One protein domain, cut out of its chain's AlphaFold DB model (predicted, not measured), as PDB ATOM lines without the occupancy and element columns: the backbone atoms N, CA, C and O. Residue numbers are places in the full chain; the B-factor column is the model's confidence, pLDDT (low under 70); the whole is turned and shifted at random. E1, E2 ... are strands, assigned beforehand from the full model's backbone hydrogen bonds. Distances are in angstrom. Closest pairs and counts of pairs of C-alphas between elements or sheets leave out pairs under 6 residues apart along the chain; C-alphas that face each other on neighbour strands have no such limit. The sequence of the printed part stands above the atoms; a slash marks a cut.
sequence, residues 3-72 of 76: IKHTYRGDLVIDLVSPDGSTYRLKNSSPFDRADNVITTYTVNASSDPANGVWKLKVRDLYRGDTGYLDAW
ATOM      1  N   ILE A   3     -39.782 -14.057  26.840       98.62
ATOM      2  CA  ILE A   3     -38.641 -14.062  25.916       98.62
ATOM      3  C   ILE A   3     -39.184 -14.264  24.509       98.62
ATOM      4  O   ILE A   3     -39.873 -15.259  24.254       98.62
ATOM      5  N   LYS A   4     -38.815 -13.370  23.589       98.69
ATOM      6  CA  LYS A   4     -39.096 -13.539  22.164       98.69
ATOM      7  C   LYS A   4     -38.006 -14.390  21.535       98.69
ATOM      8  O   LYS A   4     -36.836 -14.054  21.673       98.69
ATOM      9  N   HIS A   5     -38.383 -15.494  20.898       98.44
ATOM     10  CA  HIS A   5     -37.469 -16.407  20.205       98.44
ATOM     11  C   HIS A   5     -38.258 -17.273  19.225       98.44
ATOM     12  O   HIS A   5     -39.295 -17.815  19.605       98.44
ATOM     13  N   THR A   6     -37.772 -17.447  18.001       97.62
ATOM     14  CA  THR A   6     -38.456 -18.237  16.959       97.62
ATOM     15  C   THR A   6     -38.380 -19.747  17.187       97.62
ATOM     16  O   THR A   6     -39.175 -20.491  16.630       97.62
ATOM     17  N   TYR A   7     -37.486 -20.209  18.068       98.12
ATOM     18  CA  TYR A   7     -37.434 -21.609  18.494       98.12
ATOM     19  C   TYR A   7     -37.079 -21.718  19.978       98.12
ATOM     20  O   TYR A   7     -35.915 -21.695  20.379       98.12
ATOM     21  N   ARG A   8     -38.072 -21.783  20.868       98.31
ATOM     22  CA  ARG A   8     -37.798 -21.717  22.317       98.31
ATOM     23  C   ARG A   8     -37.048 -22.939  22.849       98.31
ATOM     24  O   ARG A   8     -36.495 -22.886  23.947       98.31
ATOM     25  N   GLY A   9     -37.056 -24.042  22.102       98.38
ATOM     26  CA  GLY A   9     -36.317 -25.259  22.405       98.38
ATOM     27  C   GLY A   9     -34.804 -25.074  22.439       98.38
ATOM     28  O   GLY A   9     -34.128 -25.875  23.080       98.38
ATOM     29  N   ASP A  10     -34.268 -24.000  21.866       98.50
ATOM     30  CA  ASP A  10     -32.823 -23.760  21.873       98.50
ATOM     31  C   ASP A  10     -32.324 -23.189  23.201       98.50
ATOM     32  O   ASP A  10     -31.143 -23.294  23.547       98.50
ATOM     33  N   LEU A  11     -33.243 -22.615  23.978       98.62
ATOM     34  CA  LEU A  11     -32.914 -21.837  25.155       98.62
ATOM     35  C   LEU A  11     -32.639 -22.718  26.375       98.62
ATOM     36  O   LEU A  11     -33.464 -23.541  26.785       98.62
ATOM     37  N   VAL A  12     -31.516 -22.439  27.036       98.75
ATOM     38  CA  VAL A  12     -31.288 -22.779  28.443       98.75
ATOM     39  C   VAL A  12     -31.470 -21.528  29.289       98.75
ATOM     40  O   VAL A  12     -30.876 -20.484  29.014       98.75
ATOM     41  N   ILE A  13     -32.270 -21.657  30.346       98.75
ATOM     42  CA  ILE A  13     -32.571 -20.563  31.269       98.75
ATOM     43  C   ILE A  13     -32.220 -21.009  32.685       98.75
ATOM     44  O   ILE A  13     -32.760 -22.002  33.183       98.75
ATOM     45  N   ASP A  14     -31.332 -20.256  33.325       98.75
ATOM     46  CA  ASP A  14     -30.919 -20.438  34.712       98.75
ATOM     47  C   ASP A  14     -31.234 -19.160  35.515       98.75
ATOM     48  O   ASP A  14     -30.981 -18.045  35.049       98.75
ATOM     49  N   LEU A  15     -31.758 -19.312  36.730       98.50
ATOM     50  CA  LEU A  15     -31.776 -18.257  37.743       98.50
ATOM     51  C   LEU A  15     -30.499 -18.375  38.577       98.50
ATOM     52  O   LEU A  15     -30.161 -19.471  39.018       98.50
ATOM     53  N   VAL A  16     -29.798 -17.269  38.791       98.44
ATOM     54  CA  VAL A  16     -28.568 -17.214  39.588       98.44
ATOM     55  C   VAL A  16     -28.826 -16.366  40.827       98.44
ATOM     56  O   VAL A  16     -29.234 -15.205  40.708       98.44
ATOM     57  N   SER A  17     -28.604 -16.952  41.995       98.00
ATOM     58  CA  SER A  17     -28.737 -16.308  43.301       98.00
ATOM     59  C   SER A  17     -27.559 -15.372  43.607       98.00
ATOM     60  O   SER A  17     -26.525 -15.416  42.928       98.00
ATOM     61  N   PRO A  18     -27.676 -14.527  44.648       97.75
ATOM     62  CA  PRO A  18     -26.603 -13.625  45.059       97.75
ATOM     63  C   PRO A  18     -25.304 -14.337  45.465       97.75
ATOM     64  O   PRO A  18     -24.229 -13.765  45.301       97.75
ATOM     65  N   ASP A  19     -25.393 -15.570  45.977       95.56
ATOM     66  CA  ASP A  19     -24.238 -16.392  46.371       95.56
ATOM     67  C   ASP A  19     -23.622 -17.186  45.198       95.56
ATOM     68  O   ASP A  19     -22.573 -17.809  45.352       95.56
ATOM     69  N   GLY A  20     -24.234 -17.120  44.010       96.06
ATOM     70  CA  GLY A  20     -23.773 -17.793  42.797       96.06
ATOM     71  C   GLY A  20     -24.383 -19.175  42.552       96.06
ATOM     72  O   GLY A  20     -24.106 -19.758  41.499       96.06
ATOM     73  N   SER A  21     -25.226 -19.683  43.457       97.06
ATOM     74  CA  SER A  21     -26.034 -20.882  43.217       97.06
ATOM     75  C   SER A  21     -26.926 -20.703  41.982       97.06
ATOM     76  O   SER A  21     -27.374 -19.605  41.638       97.06
ATOM     77  N   THR A  22     -27.158 -21.792  41.247       97.94
ATOM     78  CA  THR A  22     -27.908 -21.750  39.985       97.94
ATOM     79  C   THR A  22     -29.087 -22.705  39.996       97.94
ATOM     80  O   THR A  22     -28.917 -23.896  40.253       97.94
ATOM     81  N   TYR A  23     -30.251 -22.207  39.595       98.38
ATOM     82  CA  TYR A  23     -31.483 -22.972  39.463       98.38
ATOM     83  C   TYR A  23     -31.885 -23.070  37.994       98.38
ATOM     84  O   TYR A  23     -32.183 -22.066  37.345       98.38
ATOM     85  N   ARG A  24     -31.916 -24.294  37.459       98.44
ATOM     86  CA  ARG A  24     -32.367 -24.564  36.089       98.44
ATOM     87  C   ARG A  24     -33.872 -24.321  35.987       98.44
ATOM     88  O   ARG A  24     -34.653 -25.077  36.554       98.44
ATOM     89  N   LEU A  25     -34.269 -23.309  35.217       98.56
ATOM     90  CA  LEU A  25     -35.674 -23.022  34.917       98.56
ATOM     91  C   LEU A  25     -36.134 -23.772  33.661       98.56
ATOM     92  O   LEU A  25     -37.211 -24.358  33.629       98.56
ATOM     93  N   LYS A  26     -35.286 -23.788  32.623       98.50
ATOM     94  CA  LYS A  26     -35.569 -24.442  31.339       98.50
ATOM     95  C   LYS A  26     -34.329 -25.113  30.767       98.50
ATOM     96  O   LYS A  26     -33.280 -24.484  30.660       98.50
ATOM     97  N   ASN A  27     -34.475 -26.376  30.368       98.38
ATOM     98  CA  ASN A  27     -33.513 -27.071  29.515       98.38
ATOM     99  C   ASN A  27     -33.814 -26.791  28.039       98.38
ATOM    100  O   ASN A  27     -34.986 -26.693  27.660       98.38
ATOM    101  N   SER A  28     -32.769 -26.779  27.214       98.12
ATOM    102  CA  SER A  28     -32.939 -26.884  25.770       98.12
ATOM    103  C   SER A  28     -33.602 -28.220  25.431       98.12
ATOM    104  O   SER A  28     -33.285 -29.247  26.036       98.12
ATOM    105  N   SER A  29     -34.491 -28.221  24.450       98.25
ATOM    106  CA  SER A  29     -35.152 -29.409  23.932       98.25
ATOM    107  C   SER A  29     -35.298 -29.284  22.416       98.25
ATOM    108  O   SER A  29     -36.051 -28.424  21.957       98.25
ATOM    109  N   PRO A  30     -34.678 -30.177  21.622       96.19
ATOM    110  CA  PRO A  30     -34.815 -30.154  20.166       96.19
ATOM    111  C   PRO A  30     -36.242 -30.482  19.697       96.19
ATOM    112  O   PRO A  30     -36.541 -30.372  18.512       96.19
ATOM    113  N   PHE A  31     -37.138 -30.881  20.602       97.75
ATOM    114  CA  PHE A  31     -38.536 -31.178  20.296       97.75
ATOM    115  C   PHE A  31     -39.496 -30.046  20.691       97.75
ATOM    116  O   PHE A  31     -40.673 -30.101  20.341       97.75
ATOM    117  N   ASP A  32     -39.020 -29.007  21.384       98.06
ATOM    118  CA  ASP A  32     -39.837 -27.863  21.799       98.06
ATOM    119  C   ASP A  32     -39.796 -26.746  20.743       98.06
ATOM    120  O   ASP A  32     -39.145 -25.719  20.909       98.06
ATOM    121  N   ARG A  33     -40.488 -27.002  19.630       97.19
ATOM    122  CA  ARG A  33     -40.488 -26.208  18.383       97.19
ATOM    123  C   ARG A  33     -41.287 -24.907  18.424       97.19
ATOM    124  O   ARG A  33     -41.425 -24.260  17.397       97.19
ATOM    125  N   ALA A  34     -41.908 -24.588  19.553       98.38
ATOM    126  CA  ALA A  34     -42.787 -23.431  19.633       98.38
ATOM    127  C   ALA A  34     -41.996 -22.128  19.792       98.38
ATOM    128  O   ALA A  34     -40.927 -22.101  20.407       98.38
ATOM    129  N   ASP A  35     -42.586 -21.041  19.316       98.50
ATOM    130  CA  ASP A  35     -42.078 -19.695  19.533       98.50
ATOM    131  C   ASP A  35     -42.243 -19.283  21.001       98.50
ATOM    132  O   ASP A  35     -43.225 -19.632  21.665       98.50
ATOM    133  N   ASN A  36     -41.317 -18.440  21.450       98.62
ATOM    134  CA  ASN A  36     -41.343 -17.659  22.681       98.62
ATOM    135  C   ASN A  36     -41.399 -18.464  23.991       98.62
ATOM    136  O   ASN A  36     -41.971 -19.548  24.110       98.62
ATOM    137  N   VAL A  37     -40.850 -17.878  25.049       98.62
ATOM    138  CA  VAL A  37     -41.042 -18.373  26.416       98.62
ATOM    139  C   VAL A  37     -41.955 -17.405  27.142       98.62
ATOM    140  O   VAL A  37     -41.514 -16.346  27.571       98.62
ATOM    141  N   ILE A  38     -43.221 -17.794  27.294       98.44
ATOM    142  CA  ILE A  38     -44.212 -17.075  28.100       98.44
ATOM    143  C   ILE A  38     -44.629 -18.010  29.227       98.44
ATOM    144  O   ILE A  38     -45.482 -18.876  29.051       98.44
ATOM    145  N   THR A  39     -43.951 -17.901  30.366       97.62
ATOM    146  CA  THR A  39     -44.183 -18.817  31.486       97.62
ATOM    147  C   THR A  39     -43.714 -18.239  32.817       97.62
ATOM    148  O   THR A  39     -42.933 -17.279  32.878       97.62
ATOM    149  N   THR A  40     -44.180 -18.872  33.886       98.06
ATOM    150  CA  THR A  40     -43.707 -18.683  35.256       98.06
ATOM    151  C   THR A  40     -43.008 -19.960  35.699       98.06
ATOM    152  O   THR A  40     -43.489 -21.059  35.430       98.06
ATOM    153  N   TYR A  41     -41.864 -19.810  36.362       98.00
ATOM    154  CA  TYR A  41     -41.117 -20.912  36.953       98.00
ATOM    155  C   TYR A  41     -41.071 -20.735  38.465       98.00
ATOM    156  O   TYR A  41     -40.896 -19.617  38.946       98.00
ATOM    157  N   THR A  42     -41.169 -21.846  39.189       97.62
ATOM    158  CA  THR A  42     -41.013 -21.888  40.643       97.62
ATOM    159  C   THR A  42     -39.843 -22.798  40.973       97.62
ATOM    160  O   THR A  42     -39.743 -23.901  40.437       97.62
ATOM    161  N   VAL A  43     -38.960 -22.341  41.853       96.62
ATOM    162  CA  VAL A  43     -37.814 -23.107  42.348       96.62
ATOM    163  C   VAL A  43     -37.769 -23.002  43.865       96.62
ATOM    164  O   VAL A  43     -38.206 -22.004  44.434       96.62
ATOM    165  N   ASN A  44     -37.251 -24.031  44.528       96.81
ATOM    166  CA  ASN A  44     -36.965 -23.943  45.951       96.81
ATOM    167  C   ASN A  44     -35.574 -23.331  46.135       96.81
ATOM    168  O   ASN A  44     -34.584 -24.039  45.982       96.81
ATOM    169  N   ALA A  45     -35.528 -22.039  46.459       95.81
ATOM    170  CA  ALA A  45     -34.300 -21.297  46.748       95.81
ATOM    171  C   ALA A  45     -34.234 -20.834  48.213       95.81
ATOM    172  O   ALA A  45     -33.669 -19.792  48.530       95.81
ATOM    173  N   SER A  46     -34.860 -21.592  49.120       95.06
ATOM    174  CA  SER A  46     -34.986 -21.217  50.536       95.06
ATOM    175  C   SER A  46     -33.660 -21.180  51.307       95.06
ATOM    176  O   SER A  46     -33.622 -20.631  52.406       95.06
ATOM    177  N   SER A  47     -32.580 -21.734  50.747       93.88
ATOM    178  CA  SER A  47     -31.220 -21.619  51.288       93.88
ATOM    179  C   SER A  47     -30.566 -20.263  51.031       93.88
ATOM    180  O   SER A  47     -29.590 -19.936  51.704       93.88
ATOM    181  N   ASP A  48     -31.084 -19.484  50.079       95.38
ATOM    182  CA  ASP A  48     -30.416 -18.287  49.584       95.38
ATOM    183  C   ASP A  48     -31.077 -17.023  50.143       95.38
ATOM    184  O   ASP A  48     -32.296 -16.975  50.342       95.38
ATOM    185  N   PRO A  49     -30.305 -15.948  50.374       92.81
ATOM    186  CA  PRO A  49     -30.882 -14.691  50.815       92.81
ATOM    187  C   PRO A  49     -31.774 -14.097  49.717       92.81
ATOM    188  O   PRO A  49     -31.332 -13.840  48.595       92.81
ATOM    189  N   ALA A  50     -33.029 -13.800  50.065       93.31
ATOM    190  CA  ALA A  50     -33.940 -13.079  49.173       93.31
ATOM    191  C   ALA A  50     -33.387 -11.687  48.811       93.31
ATOM    192  O   ALA A  50     -33.483 -11.243  47.667       93.31
ATOM    193  N   ASN A  51     -32.753 -11.019  49.781       93.81
ATOM    194  CA  ASN A  51     -32.069  -9.752  49.558       93.81
ATOM    195  C   ASN A  51     -30.732  -9.973  48.836       93.81
ATOM    196  O   ASN A  51     -29.850 -10.668  49.340       93.81
ATOM    197  N   GLY A  52     -30.565  -9.331  47.685       94.94
ATOM    198  CA  GLY A  52     -29.327  -9.348  46.922       94.94
ATOM    199  C   GLY A  52     -29.572  -9.222  45.425       94.94
ATOM    200  O   GLY A  52     -30.692  -9.003  44.964       94.94
ATOM    201  N   VAL A  53     -28.495  -9.359  44.651       97.62
ATOM    202  CA  VAL A  53     -28.569  -9.292  43.191       97.62
ATOM    203  C   VAL A  53     -28.834 -10.679  42.630       97.62
ATOM    204  O   VAL A  53     -27.926 -11.497  42.504       97.62
ATOM    205  N   TRP A  54     -30.079 -10.904  42.237       98.31
ATOM    206  CA  TRP A  54     -30.472 -12.056  41.440       98.31
ATOM    207  C   TRP A  54     -30.246 -11.768  39.959       98.31
ATOM    208  O   TRP A  54     -30.516 -10.664  39.479       98.31
ATOM    209  N   LYS A  55     -29.753 -12.759  39.216       98.31
ATOM    210  CA  LYS A  55     -29.509 -12.635  37.774       98.31
ATOM    211  C   LYS A  55     -30.273 -13.709  37.024       98.31
ATOM    212  O   LYS A  55     -30.263 -14.872  37.411       98.31
ATOM    213  N   LEU A  56     -30.866 -13.331  35.901       98.44
ATOM    214  CA  LEU A  56     -31.363 -14.285  34.922       98.44
ATOM    215  C   LEU A  56     -30.273 -14.536  33.878       98.44
ATOM    216  O   LEU A  56     -29.751 -13.594  33.281       98.44
ATOM    217  N   LYS A  57     -29.929 -15.802  33.645       98.50
ATOM    218  CA  LYS A  57     -28.979 -16.215  32.610       98.50
ATOM    219  C   LYS A  57     -29.726 -16.971  31.520       98.50
ATOM    220  O   LYS A  57     -30.164 -18.098  31.733       98.50
ATOM    221  N   VAL A  58     -29.828 -16.353  30.347       98.44
ATOM    222  CA  VAL A  58     -30.432 -16.944  29.147       98.44
ATOM    223  C   VAL A  58     -29.323 -17.246  28.148       98.44
ATOM    224  O   VAL A  58     -28.466 -16.400  27.895       98.44
ATOM    225  N   ARG A  59     -29.307 -18.466  27.616       98.12
ATOM    226  CA  ARG A  59     -28.366 -18.896  26.583       98.12
ATOM    227  C   ARG A  59     -29.131 -19.561  25.458       98.12
ATOM    228  O   ARG A  59     -29.881 -20.494  25.720       98.12
ATOM    229  N   ASP A  60     -28.876 -19.109  24.246       97.94
ATOM    230  CA  ASP A  60     -29.245 -19.811  23.028       97.94
ATOM    231  C   ASP A  60     -28.094 -20.750  22.645       97.94
ATOM    232  O   ASP A  60     -26.938 -20.323  22.552       97.94
ATOM    233  N   LEU A  61     -28.378 -22.050  22.564       97.88
ATOM    234  CA  LEU A  61     -27.364 -23.078  22.323       97.88
ATOM    235  C   LEU A  61     -27.221 -23.465  20.853       97.88
ATOM    236  O   LEU A  61     -26.238 -24.126  20.505       97.88
ATOM    237  N   TYR A  62     -28.174 -23.084  20.010       96.12
ATOM    238  CA  TYR A  62     -28.179 -23.448  18.603       96.12
ATOM    239  C   TYR A  62     -28.023 -22.195  17.747       96.12
ATOM    240  O   TYR A  62     -28.007 -21.068  18.226       96.12
ATOM    241  N   ARG A  63     -27.733 -22.402  16.465       92.31
ATOM    242  CA  ARG A  63     -27.554 -21.311  15.507       92.31
ATOM    243  C   ARG A  63     -28.745 -21.307  14.569       92.31
ATOM    244  O   ARG A  63     -29.176 -22.378  14.157       92.31
ATOM    245  N   GLY A  64     -29.156 -20.125  14.130       94.19
ATOM    246  CA  GLY A  64     -30.171 -19.944  13.089       94.19
ATOM    247  C   GLY A  64     -31.320 -19.083  13.582       94.19
ATOM    248  O   GLY A  64     -31.702 -18.133  12.905       94.19
ATOM    249  N   ASP A  65     -31.779 -19.365  14.795       96.62
ATOM    250  CA  ASP A  65     -32.781 -18.580  15.496       96.62
ATOM    251  C   ASP A  65     -32.129 -17.456  16.306       96.62
ATOM    252  O   ASP A  65     -30.937 -17.483  16.616       96.62
ATOM    253  N   THR A  66     -32.895 -16.398  16.558       95.06
ATOM    254  CA  THR A  66     -32.464 -15.275  17.396       95.06
ATOM    255  C   THR A  66     -33.656 -14.702  18.144       95.06
ATOM    256  O   THR A  66     -34.820 -14.949  17.814       95.06
ATOM    257  N   GLY A  67     -33.368 -13.903  19.165       96.75
ATOM    258  CA  GLY A  67     -34.404 -13.306  19.980       96.75
ATOM    259  C   GLY A  67     -33.858 -12.390  21.060       96.75
ATOM    260  O   GLY A  67     -32.676 -12.045  21.075       96.75
ATOM    261  N   TYR A  68     -34.734 -11.987  21.971       98.19
ATOM    262  CA  TYR A  68     -34.390 -11.111  23.082       98.19
ATOM    263  C   TYR A  68     -35.296 -11.359  24.288       98.19
ATOM    264  O   TYR A  68     -36.429 -11.830  24.176       98.19
ATOM    265  N   LEU A  69     -34.772 -11.038  25.469       98.12
ATOM    266  CA  LEU A  69     -35.551 -10.995  26.700       98.12
ATOM    267  C   LEU A  69     -36.392  -9.717  26.695       98.12
ATOM    268  O   LEU A  69     -35.829  -8.626  26.727       98.12
ATOM    269  N   ASP A  70     -37.713  -9.862  26.653       98.56
ATOM    270  CA  ASP A  70     -38.643  -8.731  26.617       98.56
ATOM    271  C   ASP A  70     -38.964  -8.256  28.040       98.56
ATOM    272  O   ASP A  70     -38.819  -7.081  28.370       98.56
ATOM    273  N   ALA A  71     -39.308  -9.195  28.927       98.25
ATOM    274  CA  ALA A  71     -39.567  -8.892  30.328       98.25
ATOM    275  C   ALA A  71     -39.295 -10.084  31.251       98.25
ATOM    276  O   ALA A  71     -39.576 -11.247  30.946       98.25
ATOM    277  N   TRP A  72     -38.832  -9.790  32.462       98.25
ATOM    278  CA  TRP A  72     -38.849 -10.749  33.558       98.25
ATOM    279  C   TRP A  72     -39.039 -10.043  34.893       98.25
ATOM    280  O   TRP A  72     -38.736  -8.863  35.049       98.25
TER     281      TRP A  72
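Overview. This is residues 3 to 72 of the 76 residues of the protein "P/Homo B domain-containing protein" of Streptomyces thermoautotrophicus (UniProt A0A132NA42). Little of this elongated domain is regular: a three-stranded antiparallel sheet, E3-E2-E4, makes a slab, with the small antiparallel pair E1-E5 off one of its faces towards one end. The long link, residues 27 to 54, rounds that end, passes over the same face and returns to E4 from the other end. The 70 printed residues have five named strands, E1 to E5 in chain order, holding 25 residues, and no named helix: all strand. It is only just compact, close to loose, radius of gyration of the C-alphas 13.0 A, spans 37 by 21 by 20 A.

Arrangement. Inner strand E2, residues 11 to 16, is antiparallel to E4, residues 55 to 60, at 163 degrees; N 14 and O 57 are 2.9 A apart. E2 and E3, residues 22 to 26, form a hairpin at 150 degrees; N 23 and O 15 are 2.8 A apart. E1, residues 3 to 5, is antiparallel to E5, residues 67 to 71, at 163 degrees; N 4 and O 68 are 2.9 A apart. E4 and E5 are only just apart, at 8.2 A.

Along the chain. E2 spans 15.8 A and E4 16.4 A. E1 begins at C-alpha 3 (-38.641, -14.062, 25.916); E5 ends at C-alpha 71 (-39.567, -8.892, 30.328).

Size, cuts and confidence. The C-alphas farthest apart, of Ser 47 and Gly 64, are 38.3 A apart. The printed part has no cut, and no printed residue is under pLDDT 70.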